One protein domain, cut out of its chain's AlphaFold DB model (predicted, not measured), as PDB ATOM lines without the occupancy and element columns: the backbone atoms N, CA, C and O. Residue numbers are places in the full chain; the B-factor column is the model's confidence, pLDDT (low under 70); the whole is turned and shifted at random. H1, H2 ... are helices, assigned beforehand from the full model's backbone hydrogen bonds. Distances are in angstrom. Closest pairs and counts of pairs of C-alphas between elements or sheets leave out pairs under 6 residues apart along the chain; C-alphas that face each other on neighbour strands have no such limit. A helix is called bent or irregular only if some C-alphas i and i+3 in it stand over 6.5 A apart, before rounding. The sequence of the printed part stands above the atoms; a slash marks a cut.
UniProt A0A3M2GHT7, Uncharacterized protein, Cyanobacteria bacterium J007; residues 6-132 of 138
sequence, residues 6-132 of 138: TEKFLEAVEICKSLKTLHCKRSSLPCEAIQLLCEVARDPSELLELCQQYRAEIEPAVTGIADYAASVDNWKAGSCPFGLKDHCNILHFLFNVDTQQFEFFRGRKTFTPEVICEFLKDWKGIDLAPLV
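This is residues 6 to 132 of the 138 residues of an uncharacterized protein of Cyanobacteria bacterium J007 (UniProt A0A3M2GHT7). Four helices, H1, H2, H4 and H5, stand side by side in an up-and-down bundle, each running against the one before it in the chain. H3 lies across one end of the bundle, and H6 runs crosswise over the side that H2 and H5 form, with the short H7 near that same end; the long link of residues 95 to 112 runs back along the outside of H5 before H6. The printed part has 127 residues with seven named helices, H1 to H7 in that order, and no named strand; the class is all helix. The whole is compact, with a radius of gyration of the C-alphas of 13.0 A, and rounded, spanning 35 by 29 by 25 A.

H1, residues 6 to 22, and H4, residues 55 to 71, touch, closest at the C-alphas of Lys 17 and Ala 61, 4.2 A apart; they run the same way at a tilt of 35.4 degrees, only just steep. H1 also touches H2, residues 29 to 40, at a shallow tilt of 16 degrees, opposite ways, as a helical hairpin; their closest C-alphas, of Ala 12 and Ala 33, are 4.4 A apart. H5, residues 84 to 94, forms a helical hairpin with H4: residues 62 to 69 of H4 touch it, closest at the C-alphas of Ala 69 and Lys 85, 5.4 A. H5 also touches H2 at a shallow tilt of 29 degrees, with the C-alphas of Pro 30 and His 87 closest at 6.0 A. H1 and H5 are near each other. H2 and H3, residues 44 to 53, touch only at the corner, and only just, with 3 pairs of C-alphas within 8 A; the closest, of Val 40 and Leu 47, are 5.8 A apart. H6, residues 113 to 124, only just touches H5 with 3 such pairs, by residues 113 to 116 of H6 alone; they are about perpendicular at 77 degrees, and the closest C-alphas, of Ile 90 and Ile 116, are 6.7 A apart. H6 touches H7, residues 129 to 132, closest at the C-alphas of Cys 117 and Ala 129, 5.8 A. Every O i to N i+4 pair is within hydrogen-bond range in H2, H3, H5 and H6, against 10 of 13 in H1 and 11 of 13 in H4; H7 is too short for such a pair.

H1 begins at C-alpha 6, (107.385, 25.112, 63.152), and is 25.1 A long; it is only just irregular, with C-alphas 17 and 20 lying 6.7 A apart. H4 measures 24.7 A and ends at C-alpha 71, (95.247, 31.199, 89.227). H7 ends at C-alpha 132, (89.855, 37.987, 61.827).

The C-alphas farthest apart, of His 23 and Pro 130, are 35.1 A apart. The printed part has no cut. The links from H4 to H5 and from H5 to H6 are long. Mean pLDDT of the printed part is 94.0, and no printed residue is under 70.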
ATOM      1  N   THR A   6     107.950  26.306  62.503       97.88
ATOM      2  CA  THR A   6     107.385  25.112  63.152       97.88
ATOM      3  C   THR A   6     108.022  24.834  64.514       97.88
ATOM      4  O   THR A   6     107.310  24.592  65.484       97.88
ATOM      5  N   GLU A   7     109.353  24.908  64.626       98.06
ATOM      6  CA  GLU A   7     110.044  24.703  65.907       98.06
ATOM      7  C   GLU A   7     109.645  25.763  66.941       98.06
ATOM      8  O   GLU A   7     109.373  25.418  68.088       98.06
ATOM      9  N   LYS A   8     109.560  27.038  66.537       98.31
ATOM     10  CA  LYS A   8     109.113  28.126  67.424       98.31
ATOM     11  C   LYS A   8     107.662  27.944  67.860       98.31
ATOM     12  O   LYS A   8     107.338  28.182  69.020       98.31
ATOM     13  N   PHE A   9     106.800  27.522  66.940       98.56
ATOM     14  CA  PHE A   9     105.392  27.270  67.214       98.56
ATOM     15  C   PHE A   9     105.220  26.139  68.232       98.56
ATOM     16  O   PHE A   9     104.562  26.323  69.256       98.56
ATOM     17  N   LEU A  10     105.865  24.993  68.001       98.44
ATOM     18  CA  LEU A  10     105.804  23.848  68.912       98.44
ATOM     19  C   LEU A  10     106.430  24.162  70.274       98.44
ATOM     20  O   LEU A  10     105.906  23.748  71.304       98.44
ATOM     21  N   GLU A  11     107.504  24.949  70.310       98.56
ATOM     22  CA  GLU A  11     108.074  25.436  71.566       98.56
ATOM     23  C   GLU A  11     107.092  26.330  72.334       98.56
ATOM     24  O   GLU A  11     106.914  26.146  73.538       98.56
ATOM     25  N   ALA A  12     106.392  27.245  71.656       98.56
ATOM     26  CA  ALA A  12     105.354  28.059  72.284       98.56
ATOM     27  C   ALA A  12     104.198  27.201  72.828       98.56
ATOM     28  O   ALA A  12     103.698  27.466  73.925       98.56
ATOM     29  N   VAL A  13     103.803  26.153  72.097       98.56
ATOM     30  CA  VAL A  13     102.805  25.166  72.539       98.56
ATOM     31  C   VAL A  13     103.268  24.460  73.816       98.56
ATOM     32  O   VAL A  13     102.517  24.421  74.793       98.56
ATOM     33  N   GLU A  14     104.501  23.953  73.862       98.44
ATOM     34  CA  GLU A  14     105.043  23.273  75.049       98.44
ATOM     35  C   GLU A  14     105.176  24.208  76.256       98.44
ATOM     36  O   GLU A  14     104.802  23.842  77.375       98.44
ATOM     37  N   ILE A  15     105.609  25.455  76.035       98.38
ATOM     38  CA  ILE A  15     105.608  26.480  77.082       98.38
ATOM     39  C   ILE A  15     104.195  26.640  77.649       98.38
ATOM     40  O   ILE A  15     104.015  26.589  78.867       98.38
ATOM     41  N   CYS A  16     103.184  26.775  76.789       98.25
ATOM     42  CA  CYS A  16     101.802  26.987  77.212       98.25
ATOM     43  C   CYS A  16     101.206  25.773  77.941       98.25
ATOM     44  O   CYS A  16     100.535  25.945  78.960       98.25
ATOM     45  N   LYS A  17     101.535  24.544  77.520       97.94
ATOM     46  CA  LYS A  17     101.183  23.310  78.250       97.94
ATOM     47  C   LYS A  17     101.770  23.282  79.661       97.94
ATOM     48  O   LYS A  17     101.128  22.778  80.585       97.94
ATOM     49  N   SER A  18     102.979  23.818  79.841       97.19
ATOM     50  CA  SER A  18     103.655  23.838  81.141       97.19
ATOM     51  C   SER A  18     103.047  24.841  82.132       97.19
ATOM     52  O   SER A  18     103.208  24.665  83.343       97.19
ATOM     53  N   LEU A  19     102.305  25.855  81.659       96.31
ATOM     54  CA  LEU A  19     101.806  26.952  82.503       96.31
ATOM     55  C   LEU A  19     100.914  26.477  83.653       96.31
ATOM     56  O   LEU A  19     100.997  27.032  84.749       96.31
ATOM     57  N   LYS A  20     100.138  25.404  83.453       92.31
ATOM     58  CA  LYS A  20      99.303  24.813  84.511       92.31
ATOM     59  C   LYS A  20     100.097  24.423  85.761       92.31
ATOM     60  O   LYS A  20      99.554  24.443  86.855       92.31
ATOM     61  N   THR A  21     101.389  24.115  85.622       93.56
ATOM     62  CA  THR A  21     102.258  23.712  86.743       93.56
ATOM     63  C   THR A  21     102.731  24.887  87.603       93.56
ATOM     64  O   THR A  21     103.250  24.688  88.703       93.56
ATOM     65  N   LEU A  22     102.569  26.125  87.123       90.75
ATOM     66  CA  LEU A  22     103.099  27.310  87.789       90.75
ATOM     67  C   LEU A  22     102.226  27.799  88.948       90.75
ATOM     68  O   LEU A  22     102.764  28.498  89.795       90.75
ATOM     69  N   HIS A  23     100.932  27.457  88.993       83.25
ATOM     70  CA  HIS A  23      99.955  27.768  90.058       83.25
ATOM     71  C   HIS A  23     100.211  29.069  90.848       83.25
ATOM     72  O   HIS A  23     100.963  29.085  91.826       83.25
ATOM     73  N   CYS A  24      99.554  30.166  90.463       85.81
ATOM     74  CA  CYS A  24      99.662  31.480  91.119       85.81
ATOM     75  C   CYS A  24     101.063  32.134  91.077       85.81
ATOM     76  O   CYS A  24     101.236  33.241  91.587       85.81
ATOM     77  N   LYS A  25     102.087  31.501  90.481       93.06
ATOM     78  CA  LYS A  25     103.431  32.089  90.374       93.06
ATOM     79  C   LYS A  25     103.543  33.029  89.183       93.06
ATOM     80  O   LYS A  25     103.146  32.707  88.062       93.06
ATOM     81  N   ARG A  26     104.191  34.170  89.414       93.12
ATOM     82  CA  ARG A  26     104.630  35.088  88.358       93.12
ATOM     83  C   ARG A  26     105.669  34.403  87.464       93.12
ATOM     84  O   ARG A  26     106.624  33.835  87.983       93.12
ATOM     85  N   SER A  27     105.515  34.503  86.144       94.50
ATOM     86  CA  SER A  27     106.445  33.903  85.178       94.50
ATOM     87  C   SER A  27     106.570  34.734  83.901       94.50
ATOM     88  O   SER A  27     105.601  35.349  83.464       94.50
ATOM     89  N   SER A  28     107.756  34.760  83.290       95.50
ATOM     90  CA  SER A  28     107.969  35.343  81.957       95.50
ATOM     91  C   SER A  28     107.536  34.415  80.823       95.50
ATOM     92  O   SER A  28     107.352  34.898  79.709       95.50
ATOM     93  N   LEU A  29     107.299  33.130  81.106       96.88
ATOM     94  CA  LEU A  29     106.982  32.106  80.106       96.88
ATOM     95  C   LEU A  29     105.827  32.479  79.157       96.88
ATOM     96  O   LEU A  29     106.001  32.321  77.951       96.88
ATOM     97  N   PRO A  30     104.692  33.052  79.613       96.75
ATOM     98  CA  PRO A  30     103.657  33.503  78.684       96.75
ATOM     99  C   PRO A  30     104.161  34.562  77.694       96.75
ATOM    100  O   PRO A  30     103.803  34.539  76.523       96.75
ATOM    101  N   CYS A  31     105.021  35.478  78.149       96.50
ATOM    102  CA  CYS A  31     105.611  36.490  77.277       96.50
ATOM    103  C   CYS A  31     106.610  35.878  76.284       96.50
ATOM    104  O   CYS A  31     106.652  36.294  75.129       96.50
ATOM    105  N   GLU A  32     107.386  34.877  76.704       97.38
ATOM    106  CA  GLU A  32     108.304  34.139  75.824       97.38
ATOM    107  C   GLU A  32     107.539  33.388  74.724       97.38
ATOM    108  O   GLU A  32     107.876  33.517  73.548       97.38
ATOM    109  N   ALA A  33     106.443  32.707  75.073       98.12
ATOM    110  CA  ALA A  33     105.566  32.061  74.098       98.12
ATOM    111  C   ALA A  33     104.955  33.067  73.105       98.12
ATOM    112  O   ALA A  33     104.942  32.809  71.904       98.12
ATOM    113  N   ILE A  34     104.521  34.246  73.574       97.88
ATOM    114  CA  ILE A  34     104.044  35.320  72.685       97.88
ATOM    115  C   ILE A  34     105.149  35.756  71.722       97.88
ATOM    116  O   ILE A  34     104.875  35.972  70.550       97.88
ATOM    117  N   GLN A  35     106.395  35.897  72.179       96.88
ATOM    118  CA  GLN A  35     107.493  36.307  71.299       96.88
ATOM    119  C   GLN A  35     107.756  35.285  70.195       96.88
ATOM    120  O   GLN A  35     107.888  35.687  69.041       96.88
ATOM    121  N   LEU A  36     107.765  33.993  70.531       97.88
ATOM    122  CA  LEU A  36     107.904  32.911  69.555       97.88
ATOM    123  C   LEU A  36     106.770  32.940  68.526       97.88
ATOM    124  O   LEU A  36     107.034  32.936  67.325       97.88
ATOM    125  N   LEU A  37     105.520  33.050  68.983       98.00
ATOM    126  CA  LEU A  37     104.363  33.129  68.091       98.00
ATOM    127  C   LEU A  37     104.369  34.406  67.251       98.00
ATOM    128  O   LEU A  37     104.007  34.350  66.086       98.00
ATOM    129  N   CYS A  38     104.837  35.536  67.780       96.94
ATOM    130  CA  CYS A  38     105.022  36.763  67.006       96.94
ATOM    131  C   CYS A  38     106.078  36.603  65.903       96.94
ATOM    132  O   CYS A  38     105.966  37.228  64.854       96.94
ATOM    133  N   GLU A  39     107.121  35.797  66.109       96.81
ATOM    134  CA  GLU A  39     108.087  35.521  65.044       96.81
ATOM    135  C   GLU A  39     107.485  34.683  63.916       96.81
ATOM    136  O   GLU A  39     107.791  34.961  62.759       96.81
ATOM    137  N   VAL A  40     106.625  33.716  64.250       97.38
ATOM    138  CA  VAL A  40     105.847  32.926  63.279       97.38
ATOM    139  C   VAL A  40     104.836  33.820  62.557       97.38
ATOM    140  O   VAL A  40     104.782  33.863  61.337       97.38
ATOM    141  N   ALA A  41     104.105  34.633  63.313       96.81
ATOM    142  CA  ALA A  41     103.039  35.508  62.838       96.81
ATOM    143  C   ALA A  41     103.504  36.651  61.921       96.81
ATOM    144  O   ALA A  41     102.664  37.374  61.389       96.81
ATOM    145  N   ARG A  42     104.819  36.832  61.717       95.81
ATOM    146  CA  ARG A  42     105.340  37.732  60.673       95.81
ATOM    147  C   ARG A  42     104.803  37.365  59.292       95.81
ATOM    148  O   ARG A  42     104.646  38.265  58.471       95.81
ATOM    149  N   ASP A  43     104.517  36.084  59.070       95.25
ATOM    150  CA  ASP A  43     103.632  35.626  58.008       95.25
ATOM    151  C   ASP A  43     102.311  35.134  58.634       95.25
ATOM    152  O   ASP A  43     102.265  34.060  59.243       95.25
ATOM    153  N   PRO A  44     101.215  35.908  58.523       95.44
ATOM    154  CA  PRO A  44      99.920  35.509  59.066       95.44
ATOM    155  C   PRO A  44      99.400  34.179  58.500       95.44
ATOM    156  O   PRO A  44      98.697  33.454  59.204       95.44
ATOM    157  N   SER A  45      99.745  33.847  57.251       95.62
ATOM    158  CA  SER A  45      99.313  32.599  56.609       95.62
ATOM    159  C   SER A  45     100.010  31.402  57.246       95.62
ATOM    160  O   SER A  45      99.362  30.400  57.535       95.62
ATOM    161  N   GLU A  46     101.301  31.537  57.556       96.81
ATOM    162  CA  GLU A  46     102.080  30.492  58.225       96.81
ATOM    163  C   GLU A  46     101.552  30.212  59.641       96.81
ATOM    164  O   GLU A  46     101.403  29.053  60.031       96.81
ATOM    165  N   LEU A  47     101.197  31.256  60.405       97.75
ATOM    166  CA  LEU A  47     100.540  31.073  61.706       97.75
ATOM    167  C   LEU A  47      99.226  30.292  61.562       97.75
ATOM    168  O   LEU A  47      98.984  29.357  62.325       97.75
ATOM    169  N   LEU A  48      98.386  30.670  60.593       97.00
ATOM    170  CA  LEU A  48      97.103  30.016  60.345       97.00
ATOM    171  C   LEU A  48      97.283  28.533  59.982       97.00
ATOM    172  O   LEU A  48      96.602  27.682  60.553       97.00
ATOM    173  N   GLU A  49      98.208  28.224  59.072       97.62
ATOM    174  CA  GLU A  49      98.518  26.853  58.650       97.62
ATOM    175  C   GLU A  49      99.003  25.995  59.824       97.62
ATOM    176  O   GLU A  49      98.515  24.882  60.022       97.62
ATOM    177  N   LEU A  50      99.905  26.521  60.657       98.38
ATOM    178  CA  LEU A  50     100.413  25.803  61.828       98.38
ATOM    179  C   LEU A  50      99.326  25.584  62.888       98.38
ATOM    180  O   LEU A  50      99.262  24.503  63.478       98.38
ATOM    181  N   CYS A  51      98.436  26.559  63.100       97.88
ATOM    182  CA  CYS A  51      97.273  26.391  63.973       97.88
ATOM    183  C   CYS A  51      96.353  25.257  63.502       97.88
ATOM    184  O   CYS A  51      95.915  24.443  64.317       97.88
ATOM    185  N   GLN A  52      96.106  25.166  62.192       97.06
ATOM    186  CA  GLN A  52      95.297  24.099  61.601       97.06
ATOM    187  C   GLN A  52      95.996  22.737  61.688       97.06
ATOM    188  O   GLN A  52      95.369  21.736  62.036       97.06
ATOM    189  N   GLN A  53      97.297  22.694  61.393       98.06
ATOM    190  CA  GLN A  53      98.082  21.462  61.364       98.06
ATOM    191  C   GLN A  53      98.236  20.829  62.753       98.06
ATOM    192  O   GLN A  53      98.152  19.609  62.873       98.06
ATOM    193  N   TYR A  54      98.449  21.641  63.792       97.88
ATOM    194  CA  TYR A  54      98.767  21.182  65.151       97.88
ATOM    195  C   TYR A  54      97.612  21.380  66.142       97.88
ATOM    196  O   TYR A  54      97.814  21.601  67.341       97.88
ATOM    197  N   ARG A  55      96.366  21.333  65.652       96.25
ATOM    198  CA  ARG A  55      95.164  21.606  66.456       96.25
ATOM    199  C   ARG A  55      95.059  20.719  67.699       96.25
ATOM    200  O   ARG A  55      94.703  21.209  68.772       96.25
ATOM    201  N   ALA A  56      95.403  19.439  67.565       96.38
ATOM    202  CA  ALA A  56      95.364  18.475  68.664       96.38
ATOM    203  C   ALA A  56      96.388  18.812  69.764       96.38
ATOM    204  O   ALA A  56      96.130  18.618  70.950       96.38
ATOM    205  N   GLU A  57      97.546  19.354  69.394       96.75
ATOM    206  CA  GLU A  57      98.599  19.765  70.317       96.75
ATOM    207  C   GLU A  57      98.296  21.105  70.996       96.75
ATOM    208  O   GLU A  57      98.753  21.335  72.122       96.75
ATOM    209  N   ILE A  58      97.517  21.968  70.341       97.94
ATOM    210  CA  ILE A  58      97.090  23.272  70.857       97.94
ATOM    211  C   ILE A  58      96.042  23.129  71.966       97.94
ATOM    212  O   ILE A  58      96.076  23.890  72.930       97.94
ATOM    213  N   GLU A  59      95.127  22.161  71.891       96.38
ATOM    214  CA  GLU A  59      94.065  21.984  72.899       96.38
ATOM    215  C   GLU A  59      94.595  21.877  74.351       96.38
ATOM    216  O   GLU A  59      94.134  22.626  75.227       96.38
ATOM    217  N   PRO A  60      95.620  21.049  74.643       97.50
ATOM    218  CA  PRO A  60      96.257  21.037  75.959       97.50
ATOM    219  C   PRO A  60      96.939  22.359  76.335       97.50
ATOM    220  O   PRO A  60      96.981  22.709  77.516       97.50
ATOM    221  N   ALA A  61      97.487  23.092  75.360       98.06
ATOM    222  CA  ALA A  61      98.109  24.394  75.595       98.06
ATOM    223  C   ALA A  61      97.066  25.452  75.980       98.06
ATOM    224  O   ALA A  61      97.276  26.191  76.940       98.06
ATOM    225  N   VAL A  62      95.918  25.475  75.296       97.75
ATOM    226  CA  VAL A  62      94.778  26.351  75.615       97.75
ATOM    227  C   VAL A  62      94.253  26.072  77.022       97.75
ATOM    228  O   VAL A  62      94.069  27.007  77.799       97.75
ATOM    229  N   THR A  63      94.117  24.796  77.395       96.88
ATOM    230  CA  THR A  63      93.770  24.412  78.776       96.88
ATOM    231  C   THR A  63      94.799  24.945  79.779       96.88
ATOM    232  O   THR A  63      94.435  25.557  80.780       96.88
ATOM    233  N   GLY A  64      96.096  24.781  79.491       97.12
ATOM    234  CA  GLY A  64      97.170  25.277  80.355       97.12
ATOM    235  C   GLY A  64      97.163  26.799  80.536       97.12
ATOM    236  O   GLY A  64      97.424  27.290  81.637       97.12
ATOM    237  N   ILE A  65      96.814  27.542  79.482       97.56
ATOM    238  CA  ILE A  65      96.628  28.996  79.527       97.56
ATOM    239  C   ILE A  65      95.443  29.361  80.425       97.56
ATOM    240  O   ILE A  65      95.590  30.230  81.285       97.56
ATOM    241  N   ALA A  66      94.293  28.702  80.254       96.50
ATOM    242  CA  ALA A  66      93.087  28.973  81.036       96.50
ATOM    243  C   ALA A  66      93.298  28.702  82.535       96.50
ATOM    244  O   ALA A  66      93.010  29.567  83.367       96.50
ATOM    245  N   ASP A  67      93.889  27.553  82.878       96.06
ATOM    246  CA  ASP A  67      94.224  27.185  84.260       96.06
ATOM    247  C   ASP A  67      95.167  28.211  84.899       96.06
ATOM    248  O   ASP A  67      94.966  28.668  86.031       96.06
ATOM    249  N   TYR A  68      96.200  28.620  84.157       96.69
ATOM    250  CA  TYR A  68      97.144  29.616  84.639       96.69
ATOM    251  C   TYR A  68      96.462  30.969  84.856       96.69
ATOM    252  O   TYR A  68      96.582  31.532  85.948       96.69
ATOM    253  N   ALA A  69      95.683  31.447  83.882       95.50
ATOM    254  CA  ALA A  69      94.952  32.713  83.942       95.50
ATOM    255  C   ALA A  69      93.937  32.779  85.097       95.50
ATOM    256  O   ALA A  69      93.724  33.854  85.672       95.50
ATOM    257  N   ALA A  70      93.328  31.645  85.454       94.50
ATOM    258  CA  ALA A  70      92.436  31.531  86.604       94.50
ATOM    259  C   ALA A  70      93.183  31.669  87.942       94.50
ATOM    260  O   ALA A  70      92.619  32.183  88.907       94.50
ATOM    261  N   SER A  71      94.451  31.250  87.993       93.88
ATOM    262  CA  SER A  71      95.247  31.199  89.227       93.88
ATOM    263  C   SER A  71      96.090  32.449  89.511       93.88
ATOM    264  O   SER A  71      96.437  32.700  90.662       93.88
ATOM    265  N   VAL A  72      96.454  33.237  88.496       93.38
ATOM    266  CA  VAL A  72      97.358  34.391  88.669       93.38
ATOM    267  C   VAL A  72      96.633  35.723  88.767       93.38
ATOM    268  O   VAL A  72      95.548  35.900  88.224       93.38
ATOM    269  N   ASP A  73      97.280  36.705  89.387       91.56
ATOM    270  CA  ASP A  73      96.926  38.117  89.240       91.56
ATOM    271  C   ASP A  73      97.560  38.730  87.983       91.56
ATOM    272  O   ASP A  73      98.499  38.193  87.391       91.56
ATOM    273  N   ASN A  74      97.076  39.904  87.569       90.25
ATOM    274  CA  ASN A  74      97.574  40.585  86.371       90.25
ATOM    275  C   ASN A  74      98.876  41.375  86.608       90.25
ATOM    276  O   ASN A  74      98.972  42.562  86.289       90.25
ATOM    277  N   TRP A  75      99.883  40.732  87.193       91.19
ATOM    278  CA  TRP A  75     101.204  41.328  87.390       91.19
ATOM    279  C   TRP A  75     101.943  41.486  86.061       91.19
ATOM    280  O   TRP A  75     101.772  40.677  85.156       91.19
ATOM    281  N   LYS A  76     102.817  42.487  85.940       91.31
ATOM    282  CA  LYS A  76     103.732  42.583  84.789       91.31
ATOM    283  C   LYS A  76     104.794  41.491  84.864       91.31
ATOM    284  O   LYS A  76     105.325  41.258  85.944       91.31
ATOM    285  N   ALA A  77     105.180  40.863  83.761       89.19
ATOM    286  CA  ALA A  77     106.304  39.919  83.730       89.19
ATOM    287  C   ALA A  77     106.923  39.832  82.329       89.19
ATOM    288  O   ALA A  77     106.210  39.911  81.334       89.19
ATOM    289  N   GLY A  78     108.242  39.638  82.257       87.88
ATOM    290  CA  GLY A  78     108.968  39.651  80.985       87.88
ATOM    291  C   GLY A  78     109.037  41.047  80.355       87.88
ATOM    292  O   GLY A  78     108.873  42.058  81.038       87.88
ATOM    293  N   SER A  79     109.313  41.092  79.052       88.00
ATOM    294  CA  SER A  79     109.464  42.336  78.278       88.00
ATOM    295  C   SER A  79     108.203  42.762  77.520       88.00
ATOM    296  O   SER A  79     108.200  43.795  76.853       88.00
ATOM    297  N   CYS A  80     107.127  41.985  77.621       86.00
ATOM    298  CA  CYS A  80     105.822  42.352  77.096       86.00
ATOM    299  C   CYS A  80     105.250  43.514  77.930       86.00
ATOM    300  O   CYS A  80     105.395  43.517  79.157       86.00
ATOM    301  N   PRO A  81     104.588  44.508  77.314       85.81
ATOM    302  CA  PRO A  81     104.103  45.686  78.036       85.81
ATOM    303  C   PRO A  81     102.878  45.406  78.933       85.81
ATOM    304  O   PRO A  81     102.430  46.306  79.653       85.81
ATOM    305  N   PHE A  82     102.360  44.175  78.923       86.69
ATOM    306  CA  PHE A  82     101.094  43.786  79.538       86.69
ATOM    307  C   PHE A  82     101.262  42.957  80.823       86.69
ATOM    308  O   PHE A  82     102.371  42.606  81.240       86.69
ATOM    309  N   GLY A  83     100.145  42.704  81.509       92.19
ATOM    310  CA  GLY A  83     100.124  41.803  82.657       92.19
ATOM    311  C   GLY A  83      99.894  40.343  82.260       92.19
ATOM    312  O   GLY A  83      99.524  40.033  81.133       92.19
ATOM    313  N   LEU A  84     100.087  39.424  83.206       92.69
ATOM    314  CA  LEU A  84      99.997  37.979  82.961       92.69
ATOM    315  C   LEU A  84      98.648  37.509  82.395       92.69
ATOM    316  O   LEU A  84      98.643  36.638  81.529       92.69
ATOM    317  N   LYS A  85      97.511  38.071  82.831       93.94
ATOM    318  CA  LYS A  85      96.200  37.704  82.261       93.94
ATOM    319  C   LYS A  85      96.027  38.258  80.855       93.94
ATOM    320  O   LYS A  85      95.437  37.597  80.010       93.94
ATOM    321  N   ASP A  86      96.576  39.439  80.600       93.88
ATOM    322  CA  ASP A  86      96.589  40.023  79.262       93.88
ATOM    323  C   ASP A  86      97.466  39.171  78.316       93.88
ATOM    324  O   ASP A  86      97.081  38.927  77.178       93.88
ATOM    325  N   HIS A  87      98.588  38.612  78.797       95.44
ATOM    326  CA  HIS A  87      99.364  37.626  78.032       95.44
ATOM    327  C   HIS A  87      98.545  36.374  77.717       95.44
ATOM    328  O   HIS A  87      98.586  35.886  76.593       95.44
ATOM    329  N   CYS A  88      97.772  35.872  78.683       96.38
ATOM    330  CA  CYS A  88      96.897  34.722  78.461       96.38
ATOM    331  C   CYS A  88      95.817  35.019  77.410       96.38
ATOM    332  O   CYS A  88      95.571  34.173  76.558       96.38
ATOM    333  N   ASN A  89      95.236  36.227  77.408       95.88
ATOM    334  CA  ASN A  89      94.314  36.664  76.351       95.88
ATOM    335  C   ASN A  89      94.991  36.642  74.968       95.88
ATOM    336  O   ASN A  89      94.414  36.130  74.013       95.88
ATOM    337  N   ILE A  90      96.214  37.176  74.856       96.31
ATOM    338  CA  ILE A  90      96.966  37.218  73.589       96.31
ATOM    339  C   ILE A  90      97.318  35.802  73.113       96.31
ATOM    340  O   ILE A  90      97.134  35.491  71.942       96.31
ATOM    341  N   LEU A  91      97.786  34.928  74.008       97.88
ATOM    342  CA  LEU A  91      98.094  33.534  73.676       97.88
ATOM    343  C   LEU A  91      96.850  32.770  73.222       97.88
ATOM    344  O   LEU A  91      96.892  32.070  72.214       97.88
ATOM    345  N   HIS A  92      95.735  32.930  73.939       97.38
ATOM    346  CA  HIS A  92      94.475  32.302  73.561       97.38
ATOM    347  C   HIS A  92      93.979  32.806  72.204       97.38
ATOM    348  O   HIS A  92      93.459  32.018  71.417       97.38
ATOM    349  N   PHE A  93      94.153  34.097  71.910       96.81
ATOM    350  CA  PHE A  93      93.873  34.656  70.593       96.81
ATOM    351  C   PHE A  93      94.738  34.002  69.508       96.81
ATOM    352  O   PHE A  93      94.190  33.427  68.572       96.81
ATOM    353  N   LEU A  94      96.066  34.013  69.666       97.56
ATOM    354  CA  LEU A  94      97.008  33.489  68.668       97.56
ATOM    355  C   LEU A  94      96.780  32.002  68.361       97.56
ATOM    356  O   LEU A  94      96.880  31.602  67.209       97.56
ATOM    357  N   PHE A  95      96.429  31.190  69.360       98.06
ATOM    358  CA  PHE A  95      96.156  29.760  69.178       98.06
ATOM    359  C   PHE A  95      94.761  29.422  68.641       98.06
ATOM    360  O   PHE A  95      94.485  28.255  68.364       98.06
ATOM    361  N   ASN A  96      93.868  30.402  68.524       96.62
ATOM    362  CA  ASN A  96      92.512  30.193  68.020       96.62
ATOM    363  C   ASN A  96      92.194  31.114  66.839       96.62
ATOM    364  O   ASN A  96      91.028  31.370  66.561       96.62
ATOM    365  N   VAL A  97      93.207  31.606  66.118       94.56
ATOM    366  CA  VAL A  97      92.992  32.360  64.872       94.56
ATOM    367  C   VAL A  97      92.366  31.499  63.768       94.56
ATOM    368  O   VAL A  97      91.721  32.034  62.876       94.56
ATOM    369  N   ASP A  98      92.507  30.174  63.818       93.94
ATOM    370  CA  ASP A  98      91.892  29.246  62.865       93.94
ATOM    371  C   ASP A  98      90.414  28.971  63.189       93.94
ATOM    372  O   ASP A  98      89.564  29.005  62.300       93.94
ATOM    373  N   THR A  99      90.098  28.725  64.464       93.62
ATOM    374  CA  THR A  99      88.738  28.392  64.926       93.62
ATOM    375  C   THR A  99      87.887  29.618  65.218       93.62
ATOM    376  O   THR A  99      86.658  29.527  65.228       93.62
ATOM    377  N   GLN A 100      88.547  30.744  65.498       92.31
ATOM    378  CA  GLN A 100      87.963  32.034  65.863       92.31
ATOM    379  C   GLN A 100      87.113  31.961  67.138       92.31
ATOM    380  O   GLN A 100      86.244  32.794  67.400       92.31
ATOM    381  N   GLN A 101      87.379  30.945  67.961       92.69
ATOM    382  CA  GLN A 101      86.787  30.780  69.277       92.69
ATOM    383  C   GLN A 101      87.698  31.449  70.300       92.69
ATOM    384  O   GLN A 101      88.642  30.850  70.814       92.69
ATOM    385  N   PHE A 102      87.442  32.727  70.564       92.19
ATOM    386  CA  PHE A 102      88.253  33.523  71.479       92.19
ATOM    387  C   PHE A 102      87.636  33.581  72.876       92.19
ATOM    388  O   PHE A 102      86.464  33.921  73.039       92.19
ATOM    389  N   GLU A 103      88.451  33.315  73.898       91.69
ATOM    390  CA  GLU A 103      88.117  33.563  75.296       91.69
ATOM    391  C   GLU A 103      89.038  34.640  75.878       91.69
ATOM    392  O   GLU A 103      90.244  34.668  75.627       91.69
ATOM    393  N   PHE A 104      88.454  35.526  76.689       92.38
ATOM    394  CA  PHE A 104      89.186  36.562  77.410       92.38
ATOM    395  C   PHE A 104      89.012  36.393  78.924       92.38
ATOM    396  O   PHE A 104      87.909  36.480  79.482       92.38
ATOM    397  N   PHE A 105      90.134  36.195  79.609       91.25
ATOM    398  CA  PHE A 105      90.233  35.952  81.051       91.25
ATOM    399  C   PHE A 105      90.235  37.246  81.870       91.25
ATOM    400  O   PHE A 105      89.959  37.245  83.073       91.25
ATOM    401  N   ARG A 106      90.532  38.377  81.225       87.56
ATOM    402  CA  ARG A 106      90.459  39.721  81.804       87.56
ATOM    403  C   ARG A 106      89.913  40.706  80.784       87.56
ATOM    404  O   ARG A 106      90.202  40.594  79.600       87.56
ATOM    405  N   GLY A 107      89.142  41.683  81.267       79.75
ATOM    406  CA  GLY A 107      88.676  42.790  80.437       79.75
ATOM    407  C   GLY A 107      87.760  42.337  79.304       79.75
ATOM    408  O   GLY A 107      87.883  42.845  78.207       79.75
ATOM    409  N   ARG A 108      86.826  41.408  79.551       72.75
ATOM    410  CA  ARG A 108      85.901  40.855  78.532       72.75
ATOM    411  C   ARG A 108      85.126  41.897  77.708       72.75
ATOM    412  O   ARG A 108      84.603  41.566  76.658       72.75
ATOM    413  N   LYS A 109      85.011  43.134  78.204       72.94
ATOM    414  CA  LYS A 109      84.363  44.260  77.507       72.94
ATOM    415  C   LYS A 109      85.334  45.129  76.695       72.94
ATOM    416  O   LYS A 109      84.884  46.007  75.977       72.94
ATOM    417  N   THR A 110      86.638  44.946  76.879       76.19
ATOM    418  CA  THR A 110      87.704  45.812  76.350       76.19
ATOM    419  C   THR A 110      88.754  45.049  75.548       76.19
ATOM    420  O   THR A 110      89.419  45.645  74.715       76.19
ATOM    421  N   PHE A 111      88.936  43.754  75.805       82.62
ATOM    422  CA  PHE A 111      89.748  42.866  74.984       82.62
ATOM    423  C   PHE A 111      88.854  42.250  73.918       82.62
ATOM    424  O   PHE A 111      87.926  41.509  74.239       82.62
ATOM    425  N   THR A 112      89.149  42.582  72.667       89.75
ATOM    426  CA  THR A 112      88.558  41.978  71.476       89.75
ATOM    427  C   THR A 112      89.683  41.517  70.543       89.75
ATOM    428  O   THR A 112      90.832  41.947  70.716       89.75
ATOM    429  N   PRO A 113      89.397  40.643  69.567       92.50
ATOM    430  CA  PRO A 113      90.386  40.233  68.573       92.50
ATOM    431  C   PRO A 113      91.006  41.424  67.825       92.50
ATOM    432  O   PRO A 113      92.217  41.456  67.613       92.50
ATOM    433  N   GLU A 114      90.204  42.440  67.503       92.19
ATOM    434  CA  GLU A 114      90.636  43.669  66.827       92.19
ATOM    435  C   GLU A 114      91.629  44.451  67.685       92.19
ATOM    436  O   GLU A 114      92.699  44.819  67.211       92.19
ATOM    437  N   VAL A 115      91.321  44.619  68.974       91.88
ATOM    438  CA  VAL A 115      92.206  45.292  69.934       91.88
ATOM    439  C   VAL A 115      93.542  44.552  70.062       91.88
ATOM    440  O   VAL A 115      94.598  45.178  70.128       91.88
ATOM    441  N   ILE A 116      93.536  43.214  70.056       93.62
ATOM    442  CA  ILE A 116      94.781  42.430  70.069       93.62
ATOM    443  C   ILE A 116      95.562  42.617  68.763       93.62
ATOM    444  O   ILE A 116      96.784  42.763  68.814       93.62
ATOM    445  N   CYS A 117      94.890  42.657  67.609       94.94
ATOM    446  CA  CYS A 117      95.539  42.925  66.325       94.94
ATOM    447  C   CYS A 117      96.202  44.306  66.301       94.94
ATOM    448  O   CYS A 117      97.367  44.406  65.922       94.94
ATOM    449  N   GLU A 118      95.504  45.349  66.758       93.62
ATOM    450  CA  GLU A 118      96.064  46.698  66.897       93.62
ATOM    451  C   GLU A 118      97.293  46.693  67.814       93.62
ATOM    452  O   GLU A 118      98.349  47.206  67.445       93.62
ATOM    453  N   PHE A 119      97.217  46.016  68.963       92.12
ATOM    454  CA  PHE A 119      98.355  45.914  69.876       92.12
ATOM    455  C   PHE A 119      99.565  45.205  69.271       92.12
ATOM    456  O   PHE A 119     100.698  45.650  69.461       92.12
ATOM    457  N   LEU A 120      99.361  44.087  68.573       94.56
ATOM    458  CA  LEU A 120     100.454  43.351  67.936       94.56
ATOM    459  C   LEU A 120     101.061  44.149  66.776       94.56
ATOM    460  O   LEU A 120     102.281  44.117  66.586       94.56
ATOM    461  N   LYS A 121     100.243  44.927  66.067       95.00
ATOM    462  CA  LYS A 121     100.699  45.846  65.027       95.00
ATOM    463  C   LYS A 121     101.560  46.962  65.605       95.00
ATOM    464  O   LYS A 121     102.682  47.146  65.143       95.00
ATOM    465  N   ASP A 122     101.109  47.622  66.664       94.25
ATOM    466  CA  ASP A 122     101.855  48.713  67.297       94.25
ATOM    467  C   ASP A 122     103.144  48.227  67.975       94.25
ATOM    468  O   ASP A 122     104.182  48.888  67.918       94.25
ATOM    469  N   TRP A 123     103.108  47.057  68.619       92.75
ATOM    470  CA  TRP A 123     104.249  46.547  69.377       92.75
ATOM    471  C   TRP A 123     105.281  45.807  68.516       92.75
ATOM    472  O   TRP A 123     106.484  45.904  68.772       92.75
ATOM    473  N   LYS A 124     104.833  45.023  67.529       94.31
ATOM    474  CA  LYS A 124     105.692  44.128  66.736       94.31
ATOM    475  C   LYS A 124     105.675  44.413  65.238       94.31
ATOM    476  O   LYS A 124     106.463  43.795  64.526       94.31
ATOM    477  N   GLY A 125     104.823  45.319  64.761       94.88
ATOM    478  CA  GLY A 125     104.634  45.564  63.330       94.88
ATOM    479  C   GLY A 125     103.899  44.431  62.613       94.88
ATOM    480  O   GLY A 125     104.032  44.314  61.399       94.88
ATOM    481  N   ILE A 126     103.177  43.574  63.344       94.75
ATOM    482  CA  ILE A 126     102.499  42.394  62.793       94.75
ATOM    483  C   ILE A 126     101.018  42.710  62.595       94.75
ATOM    484  O   ILE A 126     100.326  43.032  63.557       94.75
ATOM    485  N   ASP A 127     100.526  42.580  61.364       93.62
ATOM    486  CA  ASP A 127      99.116  42.796  61.042       93.62
ATOM    487  C   ASP A 127      98.372  41.461  60.910       93.62
ATOM    488  O   ASP A 127      98.487  40.767  59.900       93.62
ATOM    489  N   LEU A 128      97.616  41.101  61.951       95.00
ATOM    490  CA  LEU A 128      96.774  39.901  61.970       95.00
ATOM    491  C   LEU A 128      95.304  40.187  61.659       95.00
ATOM    492  O   LEU A 128      94.508  39.250  61.626       95.00
ATOM    493  N   ALA A 129      94.937  41.441  61.370       93.00
ATOM    494  CA  ALA A 129      93.561  41.789  61.032       93.00
ATOM    495  C   ALA A 129      92.987  40.949  59.867       93.00
ATOM    496  O   ALA A 129      91.836  40.518  59.967       93.00
ATOM    497  N   PRO A 130      93.748  40.613  58.800       90.88
ATOM    498  CA  PRO A 130      93.240  39.759  57.725       90.88
ATOM    499  C   PRO A 130      92.754  38.377  58.183       90.88
ATOM    500  O   PRO A 130      91.879  37.804  57.537       90.88
ATOM    501  N   LEU A 131      93.279  37.848  59.296       90.12
ATOM    502  CA  LEU A 131      92.862  36.551  59.832       90.12
ATOM    503  C   LEU A 131      91.508  36.618  60.553       90.12
ATOM    504  O   LEU A 131      90.842  35.600  60.672       90.12
ATOM    505  N   VAL A 132      91.079  37.794  61.019       84.69
ATOM    506  CA  VAL A 132      89.855  37.987  61.827       84.69
ATOM    507  C   VAL A 132      88.742  38.749  61.103       84.69
ATOM    508  O   VAL A 132      87.570  38.603  61.442       84.69
TER     509      VAL A 132